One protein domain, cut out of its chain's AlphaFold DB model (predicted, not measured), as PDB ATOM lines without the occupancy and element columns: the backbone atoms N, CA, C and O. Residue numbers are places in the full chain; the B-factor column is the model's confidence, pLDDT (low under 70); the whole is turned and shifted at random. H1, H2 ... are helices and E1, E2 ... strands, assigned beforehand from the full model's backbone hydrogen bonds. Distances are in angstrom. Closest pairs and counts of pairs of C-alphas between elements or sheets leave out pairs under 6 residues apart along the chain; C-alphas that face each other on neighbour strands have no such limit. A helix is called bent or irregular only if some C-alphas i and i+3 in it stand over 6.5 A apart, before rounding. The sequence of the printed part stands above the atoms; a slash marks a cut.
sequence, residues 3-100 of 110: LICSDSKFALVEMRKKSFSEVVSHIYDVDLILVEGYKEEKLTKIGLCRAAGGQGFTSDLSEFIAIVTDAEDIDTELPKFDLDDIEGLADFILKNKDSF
ATOM      1  N   LEU A   3      25.202  -5.072 -47.771       91.38
ATOM      2  CA  LEU A   3      26.366  -5.475 -46.990       91.38
ATOM      3  C   LEU A   3      26.987  -4.214 -46.398       91.38
ATOM      4  O   LEU A   3      27.312  -3.285 -47.137       91.38
ATOM      5  N   ILE A   4      27.127  -4.179 -45.078       92.88
ATOM      6  CA  ILE A   4      27.792  -3.092 -44.357       92.88
ATOM      7  C   ILE A   4      29.021  -3.700 -43.689       92.88
ATOM      8  O   ILE A   4      28.897  -4.671 -42.948       92.88
ATOM      9  N   CYS A   5      30.202  -3.155 -43.971       92.44
ATOM     10  CA  CYS A   5      31.468  -3.678 -43.468       92.44
ATOM     11  C   CYS A   5      32.341  -2.544 -42.921       92.44
ATOM     12  O   CYS A   5      32.334  -1.431 -43.447       92.44
ATOM     13  N   SER A   6      33.085  -2.848 -41.865       92.38
ATOM     14  CA  SER A   6      34.118  -2.014 -41.252       92.38
ATOM     15  C   SER A   6      35.314  -2.895 -40.885       92.38
ATOM     16  O   SER A   6      35.318  -4.088 -41.174       92.38
ATOM     17  N   ASP A   7      36.318  -2.325 -40.230       92.38
ATOM     18  CA  ASP A   7      37.475  -3.068 -39.720       92.38
ATOM     19  C   ASP A   7      37.118  -4.181 -38.716       92.38
ATOM     20  O   ASP A   7      37.853  -5.157 -38.597       92.38
ATOM     21  N   SER A   8      35.995  -4.044 -38.009       90.88
ATOM     22  CA  SER A   8      35.635  -4.873 -36.851       90.88
ATOM     23  C   SER A   8      34.195  -5.386 -36.868       90.88
ATOM     24  O   SER A   8      33.796  -6.142 -35.984       90.88
ATOM     25  N   LYS A   9      33.381  -4.961 -37.838       90.12
ATOM     26  CA  LYS A   9      31.951  -5.296 -37.896       90.12
ATOM     27  C   LYS A   9      31.506  -5.588 -39.313       90.12
ATOM     28  O   LYS A   9      31.863  -4.866 -40.244       90.12
ATOM     29  N   PHE A  10      30.632  -6.576 -39.420       91.31
ATOM     30  CA  PHE A  10      29.943  -6.967 -40.636       91.31
ATOM     31  C   PHE A  10      28.439  -7.061 -40.359       91.31
ATOM     32  O   PHE A  10      28.033  -7.604 -39.334       91.31
ATOM     33  N   ALA A  11      27.611  -6.543 -41.265       92.56
ATOM     34  CA  ALA A  11      26.165  -6.718 -41.228       92.56
ATOM     35  C   ALA A  11      25.618  -7.095 -42.610       92.56
ATOM     36  O   ALA A  11      25.917  -6.448 -43.618       92.56
ATOM     37  N   LEU A  12      24.770  -8.125 -42.623       89.81
ATOM     38  CA  LEU A  12      24.032  -8.617 -43.782       89.81
ATOM     39  C   LEU A  12      22.558  -8.235 -43.629       89.81
ATOM     40  O   LEU A  12      21.903  -8.684 -42.691       89.81
ATOM     41  N   VAL A  13      22.023  -7.423 -44.542       92.25
ATOM     42  CA  VAL A  13      20.617  -6.991 -44.493       92.25
ATOM     43  C   VAL A  13      19.858  -7.495 -45.717       92.25
ATOM     44  O   VAL A  13      20.164  -7.155 -46.866       92.25
ATOM     45  N   GLU A  14      18.814  -8.281 -45.467       90.50
ATOM     46  CA  GLU A  14      17.950  -8.858 -46.493       90.50
ATOM     47  C   GLU A  14      16.478  -8.584 -46.211       90.50
ATOM     48  O   GLU A  14      15.986  -8.838 -45.119       90.50
ATOM     49  N   MET A  15      15.752  -8.120 -47.228       90.31
ATOM     50  CA  MET A  15      14.303  -7.914 -47.159       90.31
ATOM     51  C   MET A  15      13.572  -9.077 -47.837       90.31
ATOM     52  O   MET A  15      12.878  -8.900 -48.835       90.31
ATOM     53  N   ARG A  16      13.789 -10.293 -47.328       90.06
ATOM     54  CA  ARG A  16      13.070 -11.506 -47.739       90.06
ATOM     55  C   ARG A  16      12.868 -12.423 -46.540       90.06
ATOM     56  O   ARG A  16      13.671 -12.405 -45.613       90.06
ATOM     57  N   LYS A  17      11.813 -13.237 -46.576       87.44
ATOM     58  CA  LYS A  17      11.604 -14.280 -45.567       87.44
ATOM     59  C   LYS A  17      12.718 -15.324 -45.690       87.44
ATOM     60  O   LYS A  17      13.042 -15.729 -46.805       87.44
ATOM     61  N   LYS A  18      13.263 -15.743 -44.551       87.50
ATOM     62  CA  LYS A  18      14.210 -16.853 -44.421       87.50
ATOM     63  C   LYS A  18      13.687 -17.862 -43.411       87.50
ATOM     64  O   LYS A  18      12.983 -17.473 -42.473       87.50
ATOM     65  N   SER A  19      13.999 -19.137 -43.612       90.12
ATOM     66  CA  SER A  19      13.799 -20.150 -42.577       90.12
ATOM     67  C   SER A  19      14.762 -19.912 -41.412       90.12
ATOM     68  O   SER A  19      15.782 -19.232 -41.553       90.12
ATOM     69  N   PHE A  20      14.457 -20.498 -40.256       89.69
ATOM     70  CA  PHE A  20      15.371 -20.486 -39.117       89.69
ATOM     71  C   PHE A  20      16.735 -21.097 -39.483       89.69
ATOM     72  O   PHE A  20      17.771 -20.482 -39.238       89.69
ATOM     73  N   SER A  21      16.737 -22.246 -40.171       88.88
ATOM     74  CA  SER A  21      17.963 -22.922 -40.620       88.88
ATOM     75  C   SER A  21      18.828 -22.068 -41.552       88.88
ATOM     76  O   SER A  21      20.047 -22.045 -41.404       88.88
ATOM     77  N   GLU A  22      18.219 -21.320 -42.478       90.44
ATOM     78  CA  GLU A  22      18.942 -20.389 -43.349       90.44
ATOM     79  C   GLU A  22      19.603 -19.266 -42.546       90.44
ATOM     80  O   GLU A  22      20.747 -18.914 -42.823       90.44
ATOM     81  N   VAL A  23      18.914 -18.700 -41.550       89.81
ATOM     82  CA  VAL A  23      19.490 -17.652 -40.691       89.81
ATOM     83  C   VAL A  23      20.660 -18.200 -39.875       89.81
ATOM     84  O   VAL A  23      21.738 -17.610 -39.901       89.81
ATOM     85  N   VAL A  24      20.474 -19.340 -39.207       90.38
ATOM     86  CA  VAL A  24      21.508 -19.956 -38.361       90.38
ATOM     87  C   VAL A  24      22.735 -20.364 -39.174       90.38
ATOM     88  O   VAL A  24      23.846 -20.194 -38.693       90.38
ATOM     89  N   SER A  25      22.574 -20.794 -40.432       90.00
ATOM     90  CA  SER A  25      23.707 -21.138 -41.309       90.00
ATOM     91  C   SER A  25      24.681 -19.984 -41.596       90.00
ATOM     92  O   SER A  25      25.783 -20.219 -42.088       90.00
ATOM     93  N   HIS A  26      24.296 -18.736 -41.308       88.31
ATOM     94  CA  HIS A  26      25.178 -17.575 -41.433       88.31
ATOM     95  C   HIS A  26      25.984 -17.280 -40.162       88.31
ATOM     96  O   HIS A  26      26.849 -16.405 -40.196       88.31
ATOM     97  N   ILE A  27      25.695 -17.974 -39.060       89.94
ATOM     98  CA  ILE A  27      26.364 -17.821 -37.772       89.94
ATOM     99  C   ILE A  27      27.371 -18.963 -37.630       89.94
ATOM    100  O   ILE A  27      27.029 -20.132 -37.783       89.94
ATOM    101  N   TYR A  28      28.619 -18.619 -37.351       88.00
ATOM    102  CA  TYR A  28      29.725 -19.557 -37.182       88.00
ATOM    103  C   TYR A  28      30.682 -19.017 -36.117       88.00
ATOM    104  O   TYR A  28      30.644 -17.825 -35.818       88.00
ATOM    105  N   ASP A  29      31.529 -19.895 -35.572       89.00
ATOM    106  CA  ASP A  29      32.549 -19.551 -34.567       89.00
ATOM    107  C   ASP A  29      31.968 -18.918 -33.283       89.00
ATOM    108  O   ASP A  29      32.444 -17.904 -32.779       89.00
ATOM    109  N   VAL A  30      30.878 -19.505 -32.770       89.50
ATOM    110  CA  VAL A  30      30.226 -19.093 -31.517       89.50
ATOM    111  C   VAL A  30      29.967 -20.295 -30.613       89.50
ATOM    112  O   VAL A  30      29.629 -21.376 -31.094       89.50
ATOM    113  N   ASP A  31      30.058 -20.085 -29.300       88.19
ATOM    114  CA  ASP A  31      29.767 -21.117 -28.296       88.19
ATOM    115  C   ASP A  31      28.263 -21.281 -28.015       88.19
ATOM    116  O   ASP A  31      27.820 -22.334 -27.559       88.19
ATOM    117  N   LEU A  32      27.470 -20.225 -28.240       87.50
ATOM    118  CA  LEU A  32      26.051 -20.175 -27.889       87.50
ATOM    119  C   LEU A  32      25.274 -19.248 -28.829       87.50
ATOM    120  O   LEU A  32      25.694 -18.123 -29.102       87.50
ATOM    121  N   ILE A  33      24.094 -19.698 -29.258       90.00
ATOM    122  CA  ILE A  33      23.113 -18.885 -29.984       90.00
ATOM    123  C   ILE A  33      21.862 -18.770 -29.114       90.00
ATOM    124  O   ILE A  33      21.211 -19.772 -28.823       90.00
ATOM    125  N   LEU A  34      21.512 -17.546 -28.717       90.19
ATOM    126  CA  LEU A  34      20.245 -17.254 -28.049       90.19
ATOM    127  C   LEU A  34      19.204 -16.865 -29.097       90.19
ATOM    128  O   LEU A  34      19.438 -15.973 -29.914       90.19
ATOM    129  N   VAL A  35      18.057 -17.537 -29.069       91.25
ATOM    130  CA  VAL A  35      16.960 -17.310 -30.012       91.25
ATOM    131  C   VAL A  35      15.772 -16.732 -29.258       91.25
ATOM    132  O   VAL A  35      15.238 -17.366 -28.352       91.25
ATOM    133  N   GLU A  36      15.335 -15.543 -29.660       87.88
ATOM    134  CA  GLU A  36      14.080 -14.951 -29.206       87.88
ATOM    135  C   GLU A  36      13.011 -15.134 -30.294       87.88
ATOM    136  O   GLU A  36      13.212 -14.778 -31.458       87.88
ATOM    137  N   GLY A  37      11.863 -15.708 -29.930       83.31
ATOM    138  CA  GLY A  37      10.802 -16.046 -30.879       83.31
ATOM    139  C   GLY A  37      10.928 -17.469 -31.429       83.31
ATOM    140  O   GLY A  37      11.295 -18.379 -30.696       83.31
ATOM    141  N   TYR A  38      10.538 -17.678 -32.694       83.94
ATOM    142  CA  TYR A  38      10.581 -18.988 -33.372       83.94
ATOM    143  C   TYR A  38       9.953 -20.146 -32.569       83.94
ATOM    144  O   TYR A  38      10.485 -21.247 -32.522       83.94
ATOM    145  N   LYS A  39       8.784 -19.908 -31.957       80.00
ATOM    146  CA  LYS A  39       8.104 -20.868 -31.061       80.00
ATOM    147  C   LYS A  39       7.846 -22.246 -31.690       80.00
ATOM    148  O   LYS A  39       7.812 -23.239 -30.970       80.00
ATOM    149  N   GLU A  40       7.682 -22.286 -33.011       82.12
ATOM    150  CA  GLU A  40       7.441 -23.507 -33.791       82.12
ATOM    151  C   GLU A  40       8.707 -24.351 -34.012       82.12
ATOM    152  O   GLU A  40       8.613 -25.535 -34.337       82.12
ATOM    153  N   GLU A  41       9.898 -23.765 -33.855       86.00
ATOM    154  CA  GLU A  41      11.151 -24.503 -33.985       86.00
ATOM    155  C   GLU A  41      11.349 -25.399 -32.757       86.00
ATOM    156  O   GLU A  41      11.120 -24.998 -31.611       86.00
ATOM    157  N   LYS A  42      11.797 -26.635 -32.998       84.75
ATOM    158  CA  LYS A  42      12.044 -27.642 -31.955       84.75
ATOM    159  C   LYS A  42      13.381 -27.399 -31.260       84.75
ATOM    160  O   LYS A  42      14.275 -28.235 -31.314       84.75
ATOM    161  N   LEU A  43      13.517 -26.224 -30.666       87.31
ATOM    162  CA  LEU A  43      14.673 -25.837 -29.875       87.31
ATOM    163  C   LEU A  43      14.422 -26.124 -28.402       87.31
ATOM    164  O   LEU A  43      13.281 -26.228 -27.953       87.31
ATOM    165  N   THR A  44      15.507 -26.187 -27.641       90.06
ATOM    166  CA  THR A  44      15.433 -26.108 -26.188       90.06
ATOM    167  C   THR A  44      14.958 -24.713 -25.779       90.06
ATOM    168  O   THR A  44      15.509 -23.714 -26.239       90.06
ATOM    169  N   LYS A  45      13.932 -24.634 -24.924       91.38
ATOM    170  CA  LYS A  45      13.258 -23.376 -24.573       91.38
ATOM    171  C   LYS A  45      13.320 -23.105 -23.072       91.38
ATOM    172  O   LYS A  45      13.156 -24.012 -22.257       91.38
ATOM    173  N   ILE A  46      13.480 -21.835 -22.716       94.25
ATOM    174  CA  ILE A  46      13.271 -21.325 -21.358       94.25
ATOM    175  C   ILE A  46      11.950 -20.557 -21.373       94.25
ATOM    176  O   ILE A  46      11.768 -19.649 -22.187       94.25
ATOM    177  N   GLY A  47      11.009 -20.952 -20.520       93.81
ATOM    178  CA  GLY A  47       9.702 -20.309 -20.434       93.81
ATOM    179  C   GLY A  47       9.816 -18.971 -19.714       93.81
ATOM    180  O   GLY A  47      10.414 -18.900 -18.650       93.81
ATOM    181  N   LEU A  48       9.221 -17.911 -20.254       93.44
ATOM    182  CA  LEU A  48       9.163 -16.601 -19.603       93.44
ATOM    183  C   LEU A  48       7.701 -16.199 -19.422       93.44
ATOM    184  O   LEU A  48       6.948 -16.153 -20.395       93.44
ATOM    185  N   CYS A  49       7.303 -15.885 -18.192       92.88
ATOM    186  CA  CYS A  49       5.956 -15.415 -17.878       92.88
ATOM    187  C   CYS A  49       6.006 -14.312 -16.823       92.88
ATOM    188  O   CYS A  49       6.650 -14.472 -15.792       92.88
ATOM    189  N   ARG A  50       5.277 -13.216 -17.053       93.06
ATOM    190  CA  ARG A  50       5.045 -12.176 -16.042       93.06
ATOM    191  C   ARG A  50       3.602 -12.250 -15.549       93.06
ATOM    192  O   ARG A  50       2.687 -12.178 -16.371       93.06
ATOM    193  N   ALA A  51       3.388 -12.316 -14.239       90.38
ATOM    194  CA  ALA A  51       2.079 -12.365 -13.596       90.38
ATOM    195  C   ALA A  51       1.198 -11.180 -14.026       90.38
ATOM    196  O   ALA A  51       0.038 -11.356 -14.396       90.38
ATOM    197  N   ALA A  52       1.783  -9.981 -14.101       88.88
ATOM    198  CA  ALA A  52       1.095  -8.769 -14.550       88.88
ATOM    199  C   ALA A  52       0.609  -8.822 -16.015       88.88
ATOM    200  O   ALA A  52      -0.268  -8.051 -16.401       88.88
ATOM    201  N   GLY A  53       1.175  -9.705 -16.848       79.56
ATOM    202  CA  GLY A  53       0.845  -9.816 -18.271       79.56
ATOM    203  C   GLY A  53      -0.427 -10.614 -18.571       79.56
ATOM    204  O   GLY A  53      -0.941 -10.521 -19.686       79.56
ATOM    205  N   GLY A  54      -0.920 -11.410 -17.613       73.88
ATOM    206  CA  GLY A  54      -2.179 -12.168 -17.703       73.88
ATOM    207  C   GLY A  54      -2.254 -13.261 -18.782       73.88
ATOM    208  O   GLY A  54      -3.287 -13.908 -18.907       73.88
ATOM    209  N   GLN A  55      -1.193 -13.468 -19.570       77.38
ATOM    210  CA  GLN A  55      -1.176 -14.375 -20.729       77.38
ATOM    211  C   GLN A  55      -0.553 -15.749 -20.437       77.38
ATOM    212  O   GLN A  55      -0.668 -16.643 -21.271       77.38
ATOM    213  N   GLY A  56       0.059 -15.941 -19.263       87.12
ATOM    214  CA  GLY A  56       0.726 -17.197 -18.908       87.12
ATOM    215  C   GLY A  56       1.965 -17.486 -19.767       87.12
ATOM    216  O   GLY A  56       2.512 -16.594 -20.422       87.12
ATOM    217  N   PHE A  57       2.417 -18.743 -19.756       90.19
ATOM    218  CA  PHE A  57       3.501 -19.197 -20.627       90.19
ATOM    219  C   PHE A  57       3.039 -19.385 -22.071       90.19
ATOM    220  O   PHE A  57       1.875 -19.648 -22.358       90.19
ATOM    221  N   THR A  58       3.986 -19.285 -23.003       88.06
ATOM    222  CA  THR A  58       3.698 -19.374 -24.439       88.06
ATOM    223  C   THR A  58       3.476 -20.793 -24.964       88.06
ATOM    224  O   THR A  58       3.058 -20.924 -26.111       88.06
ATOM    225  N   SER A  59       3.806 -21.805 -24.163       88.56
ATOM    226  CA  SER A  59       3.734 -23.243 -24.449       88.56
ATOM    227  C   SER A  59       3.468 -23.996 -23.142       88.56
ATOM    228  O   SER A  59       3.554 -23.400 -22.062       88.56
ATOM    229  N   ASP A  60       3.178 -25.294 -23.236       90.56
ATOM    230  CA  ASP A  60       3.086 -26.166 -22.066       90.56
ATOM    231  C   ASP A  60       4.409 -26.207 -21.295       90.56
ATOM    232  O   ASP A  60       5.492 -26.154 -21.879       90.56
ATOM    233  N   LEU A  61       4.324 -26.351 -19.969       91.88
ATOM    234  CA  LEU A  61       5.508 -26.381 -19.108       91.88
ATOM    235  C   LEU A  61       6.491 -27.487 -19.508       91.88
ATOM    236  O   LEU A  61       7.693 -27.274 -19.446       91.88
ATOM    237  N   SER A  62       6.002 -28.630 -19.994       90.56
ATOM    238  CA  SER A  62       6.834 -29.756 -20.440       90.56
ATOM    239  C   SER A  62       7.722 -29.455 -21.656       90.56
ATOM    240  O   SER A  62       8.639 -30.225 -21.930       90.56
ATOM    241  N   GLU A  63       7.477 -28.360 -22.384       90.88
ATOM    242  CA  GLU A  63       8.350 -27.906 -23.474       90.88
ATOM    243  C   GLU A  63       9.560 -27.099 -22.983       90.88
ATOM    244  O   GLU A  63      10.480 -26.831 -23.762       90.88
ATOM    245  N   PHE A  64       9.567 -26.683 -21.715       92.88
ATOM    246  CA  PHE A  64      10.633 -25.872 -21.150       92.88
ATOM    247  C   PHE A  64      11.596 -26.703 -20.310       92.88
ATOM    248  O   PHE A  64      11.218 -27.654 -19.634       92.88
ATOM    249  N   ILE A  65      12.859 -26.289 -20.312       93.62
ATOM    250  CA  ILE A  65      13.896 -26.842 -19.425       93.62
ATOM    251  C   ILE A  65      14.052 -26.054 -18.119       93.62
ATOM    252  O   ILE A  65      14.690 -26.523 -17.184       93.62
ATOM    253  N   ALA A  66      13.515 -24.838 -18.091       95.38
ATOM    254  CA  ALA A  66      13.507 -23.914 -16.970       95.38
ATOM    255  C   ALA A  66      12.455 -22.833 -17.231       95.38
ATOM    256  O   ALA A  66      12.093 -22.579 -18.385       95.38
ATOM    257  N   ILE A  67      12.006 -22.169 -16.172       95.88
ATOM    258  CA  ILE A  67      11.070 -21.050 -16.253       95.88
ATOM    259  C   ILE A  67      11.600 -19.818 -15.521       95.88
ATOM    260  O   ILE A  67      12.265 -19.917 -14.495       95.88
ATOM    261  N   VAL A  68      11.265 -18.649 -16.048       96.44
ATOM    262  CA  VAL A  68      11.574 -17.335 -15.489       96.44
ATOM    263  C   VAL A  68      10.243 -16.629 -15.255       96.44
ATOM    264  O   VAL A  68       9.496 -16.372 -16.207       96.44
ATOM    265  N   THR A  69       9.882 -16.388 -13.996       95.62
ATOM    266  CA  THR A  69       8.569 -15.827 -13.663       95.62
ATOM    267  C   THR A  69       8.500 -15.214 -12.270       95.62
ATOM    268  O   THR A  69       9.107 -15.721 -11.337       95.62
ATOM    269  N   ASP A  70       7.697 -14.159 -12.137       94.62
ATOM    270  CA  ASP A  70       7.283 -13.523 -10.876       94.62
ATOM    271  C   ASP A  70       5.937 -14.065 -10.344       94.62
ATOM    272  O   ASP A  70       5.388 -13.541  -9.378       94.62
ATOM    273  N   ALA A  71       5.366 -15.102 -10.968       91.44
ATOM    274  CA  ALA A  71       4.165 -15.763 -10.463       91.44
ATOM    275  C   ALA A  71       4.518 -16.749  -9.336       91.44
ATOM    276  O   ALA A  71       5.371 -17.624  -9.504       91.44
ATOM    277  N   GLU A  72       3.851 -16.628  -8.188       84.88
ATOM    278  CA  GLU A  72       4.133 -17.445  -6.999       84.88
ATOM    279  C   GLU A  72       3.599 -18.882  -7.132       84.88
ATOM    280  O   GLU A  72       4.333 -19.832  -6.860       84.88
ATOM    281  N   ASP A  73       2.385 -19.050  -7.662       84.38
ATOM    282  CA  ASP A  73       1.653 -20.324  -7.686       84.38
ATOM    283  C   ASP A  73       1.835 -21.106  -9.001       84.38
ATOM    284  O   ASP A  73       0.885 -21.301  -9.763       84.38
ATOM    285  N   ILE A  74       3.061 -21.552  -9.298       88.06
ATOM    286  CA  ILE A  74       3.320 -22.445 -10.443       88.06
ATOM    287  C   ILE A  74       3.674 -23.845  -9.946       88.06
ATOM    288  O   ILE A  74       4.727 -24.045  -9.347       88.06
ATOM    289  N   ASP A  75       2.808 -24.814 -10.239       88.62
ATOM    290  CA  ASP A  75       3.036 -26.229  -9.943       88.62
ATOM    291  C   ASP A  75       3.941 -26.856 -11.017       88.62
ATOM    292  O   ASP A  75       3.498 -27.191 -12.120       88.62
ATOM    293  N   THR A  76       5.247 -26.927 -10.739       90.12
ATOM    294  CA  THR A  76       6.236 -27.516 -11.647       90.12
ATOM    295  C   THR A  76       7.478 -28.021 -10.916       90.12
ATOM    296  O   THR A  76       7.896 -27.454  -9.910       90.12
ATOM    297  N   GLU A  77       8.104 -29.061 -11.466       92.44
ATOM    298  CA  GLU A  77       9.415 -29.560 -11.026       92.44
ATOM    299  C   GLU A  77      10.584 -28.874 -11.760       92.44
ATOM    300  O   GLU A  77      11.751 -29.158 -11.484       92.44
ATOM    301  N   LEU A  78      10.291 -27.983 -12.715       94.75
ATOM    302  CA  LEU A  78      11.314 -27.279 -13.482       94.75
ATOM    303  C   LEU A  78      12.075 -26.262 -12.622       94.75
ATOM    304  O   LEU A  78      11.475 -25.615 -11.761       94.75
ATOM    305  N   PRO A  79      13.372 -26.029 -12.907       95.50
ATOM    306  CA  PRO A  79      14.101 -24.895 -12.355       95.50
ATOM    307  C   PRO A  79      13.337 -23.590 -12.600       95.50
ATOM    308  O   PRO A  79      13.026 -23.253 -13.747       95.50
ATOM    309  N   LYS A  80      13.037 -22.864 -11.521       95.69
ATOM    310  CA  LYS A  80      12.344 -21.575 -11.543       95.69
ATOM    311  C   LYS A  80      13.302 -20.470 -11.112       95.69
ATOM    312  O   LYS A  80      13.941 -20.588 -10.072       95.69
ATOM    313  N   PHE A  81      13.338 -19.402 -11.895       96.81
ATOM    314  CA  PHE A  81      14.122 -18.196 -11.641       96.81
ATOM    315  C   PHE A  81      13.193 -16.984 -11.538       96.81
ATOM    316  O   PHE A  81      12.192 -16.898 -12.260       96.81
ATOM    317  N   ASP A  82      13.532 -16.039 -10.665       95.31
ATOM    318  CA  ASP A  82      12.874 -14.732 -10.633       95.31
ATOM    319  C   ASP A  82      13.282 -13.888 -11.848       95.31
ATOM    320  O   ASP A  82      14.324 -14.108 -12.466       95.31
ATOM    321  N   LEU A  83      12.472 -12.880 -12.188       94.75
ATOM    322  CA  LEU A  83      12.742 -11.993 -13.331       94.75
ATOM    323  C   LEU A  83      14.083 -11.247 -13.220       94.75
ATOM    324  O   LEU A  83      14.648 -10.867 -14.246       94.75
ATOM    325  N   ASP A  84      14.561 -11.039 -11.992       95.81
ATOM    326  CA  ASP A  84      15.811 -10.343 -11.682       95.81
ATOM    327  C   ASP A  84      16.976 -11.308 -11.372       95.81
ATOM    328  O   ASP A  84      18.107 -10.856 -11.179       95.81
ATOM    329  N   ASP A  85      16.748 -12.630 -11.366       96.25
ATOM    330  CA  ASP A  85      17.792 -13.639 -11.121       96.25
ATOM    331  C   ASP A  85      18.601 -13.945 -12.394       96.25
ATOM    332  O   ASP A  85      18.570 -15.031 -12.979       96.25
ATOM    333  N   ILE A  86      19.321 -12.925 -12.858       96.00
ATOM    334  CA  ILE A  86      20.128 -12.984 -14.080       96.00
ATOM    335  C   ILE A  86      21.327 -13.921 -13.894       96.00
ATOM    336  O   ILE A  86      21.649 -14.695 -14.797       96.00
ATOM    337  N   GLU A  87      21.994 -13.852 -12.741       97.31
ATOM    338  CA  GLU A  87      23.182 -14.661 -12.455       97.31
ATOM    339  C   GLU A  87      22.828 -16.147 -12.345       97.31
ATOM    340  O   GLU A  87      23.482 -16.971 -12.984       97.31
ATOM    341  N   GLY A  88      21.756 -16.493 -11.622       97.38
ATOM    342  CA  GLY A  88      21.291 -17.873 -11.500       97.38
ATOM    343  C   GLY A  88      20.897 -18.473 -12.848       97.38
ATOM    344  O   GLY A  88      21.287 -19.602 -13.167       97.38
ATOM    345  N   LEU A  89      20.197 -17.698 -13.683       96.25
ATOM    346  CA  LEU A  89      19.817 -18.129 -15.025       96.25
ATOM    347  C   LEU A  89      21.036 -18.315 -15.943       96.25
ATOM    348  O   LEU A  89      21.117 -19.310 -16.665       96.25
ATOM    349  N   ALA A  90      21.997 -17.387 -15.915       95.31
ATOM    350  CA  ALA A  90      23.217 -17.482 -16.715       95.31
ATOM    351  C   ALA A  90      24.058 -18.708 -16.322       95.31
ATOM    352  O   ALA A  90      24.491 -19.469 -17.190       95.31
ATOM    353  N   ASP A  91      24.220 -18.949 -15.022       96.06
ATOM    354  CA  ASP A  91      24.892 -20.132 -14.489       96.06
ATOM    355  C   ASP A  91      24.208 -21.426 -14.927       96.06
ATOM    356  O   ASP A  91      24.874 -22.399 -15.294       96.06
ATOM    357  N   PHE A  92      22.874 -21.452 -14.894       94.94
ATOM    358  CA  PHE A  92      22.097 -22.585 -15.371       94.94
ATOM    359  C   PHE A  92      22.334 -22.840 -16.863       94.94
ATOM    360  O   PHE A  92      22.590 -23.983 -17.247       94.94
ATOM    361  N   ILE A  93      22.320 -21.796 -17.698       93.19
ATOM    362  CA  ILE A  93      22.588 -21.919 -19.138       93.19
ATOM    363  C   ILE A  93      23.996 -22.481 -19.378       93.19
ATOM    364  O   ILE A  93      24.158 -23.440 -20.130       93.19
ATOM    365  N   LEU A  94      25.012 -21.937 -18.701       91.88
ATOM    366  CA  LEU A  94      26.405 -22.365 -18.866       91.88
ATOM    367  C   LEU A  94      26.642 -23.810 -18.415       91.88
ATOM    368  O   LEU A  94      27.350 -24.549 -19.099       91.88
ATOM    369  N   LYS A  95      26.044 -24.232 -17.293       90.81
ATOM    370  CA  LYS A  95      26.171 -25.604 -16.767       90.81
ATOM    371  C   LYS A  95      25.544 -26.651 -17.680       90.81
ATOM    372  O   LYS A  95      25.995 -27.791 -17.690       90.81
ATOM    373  N   ASN A  96      24.517 -26.273 -18.432       88.06
ATOM    374  CA  ASN A  96      23.760 -27.196 -19.270       88.06
ATOM    375  C   ASN A  96      24.066 -27.051 -20.772       88.06
ATOM    376  O   ASN A  96      23.447 -27.745 -21.577       88.06
ATOM    377  N   LYS A  97      25.040 -26.211 -21.158       81.81
ATOM    378  CA  LYS A  97      25.390 -25.921 -22.562       81.81
ATOM    379  C   LYS A  97      25.554 -27.177 -23.427       81.81
ATOM    380  O   LYS A  97      25.037 -27.225 -24.537       81.81
ATOM    381  N   ASP A  98      26.174 -28.225 -22.886       76.31
ATOM    382  CA  ASP A  98      26.452 -29.460 -23.622       76.31
ATOM    383  C   ASP A  98      25.170 -30.258 -23.915       76.31
ATOM    384  O   ASP A  98      25.083 -30.940 -24.934       76.31
ATOM    385  N   SER A  99      24.148 -30.118 -23.064       70.69
ATOM    386  CA  SER A  99      22.836 -30.764 -23.223       70.69
ATOM    387  C   SER A  99      21.922 -30.030 -24.209       70.69
ATOM    388  O   SER A  99      20.903 -30.579 -24.624       70.69
ATOM    389  N   PHE A 100      22.268 -28.796 -24.588       70.19
ATOM    390  CA  PHE A 100      21.494 -27.961 -25.519       70.19
ATOM    391  C   PHE A 100      22.021 -28.016 -26.952       70.19
ATOM    392  O   PHE A 100      21.390 -27.489 -27.876       70.19
TER     393      PHE A 100
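Overview. This is residues 3 to 100 of the 110 residues of the protein "MobB domain-containing protein" of Clostridiaceae bacterium (UniProt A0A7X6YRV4). Little regular structure is present: the strand hairpin E1-E2 lies at one end, with residues 5 to 10 sticking out, and a small parallel sheet, E3-E4, with H2 near E4, lies towards the other. H1 and loop residues 25 to 44 come between them along the chain. The printed part has 98 residues, 37 in named elements, ordered E1, E2, H1, E3, E4, H2; the class is mixed, helices and strands. It is loose, with radius of gyration of the C-alphas 16.6 A and spans of 49 by 28 by 24 A.

Along the chain. E1 is residues 3 to 5 (6.5 A), from C-alpha 3 at (26.366, -5.475, -46.990); E2 10 to 13 (10.1 A); H1 20 to 24 (6.2 A); E3 45 to 49 and E4 64 to 69 (12.7 A each); H2 86 to 99 (20.2 A), ending at C-alpha 99 (22.836, -30.764, -23.223).

Arrangement. E1 and E2, a hairpin, are antiparallel at 164 degrees, with N 11 and O 4 2.8 A apart. E3 and E4 are parallel at 23 degrees, with N 68 and O 47 2.7 A apart. Residues 67 to 68 of E4 also pair, parallel, with 80 to 81. E4 and H2 are near each other, with 8 pairs of C-alphas within 10 A. H2 is irregular: C-alphas 95 and 98 are 7.9 A apart. Every O i to N i+4 pair is within hydrogen-bond range in H1, 8 of 10 in H2.

Size, cuts and confidence. The C-alphas farthest apart, Asp 7 and Asp 75, are 51.1 A apart. The printed part has no cut. Links H1 to E3, E3 to E4 and E4 to H2 are long. No printed residue is under pLDDT 70.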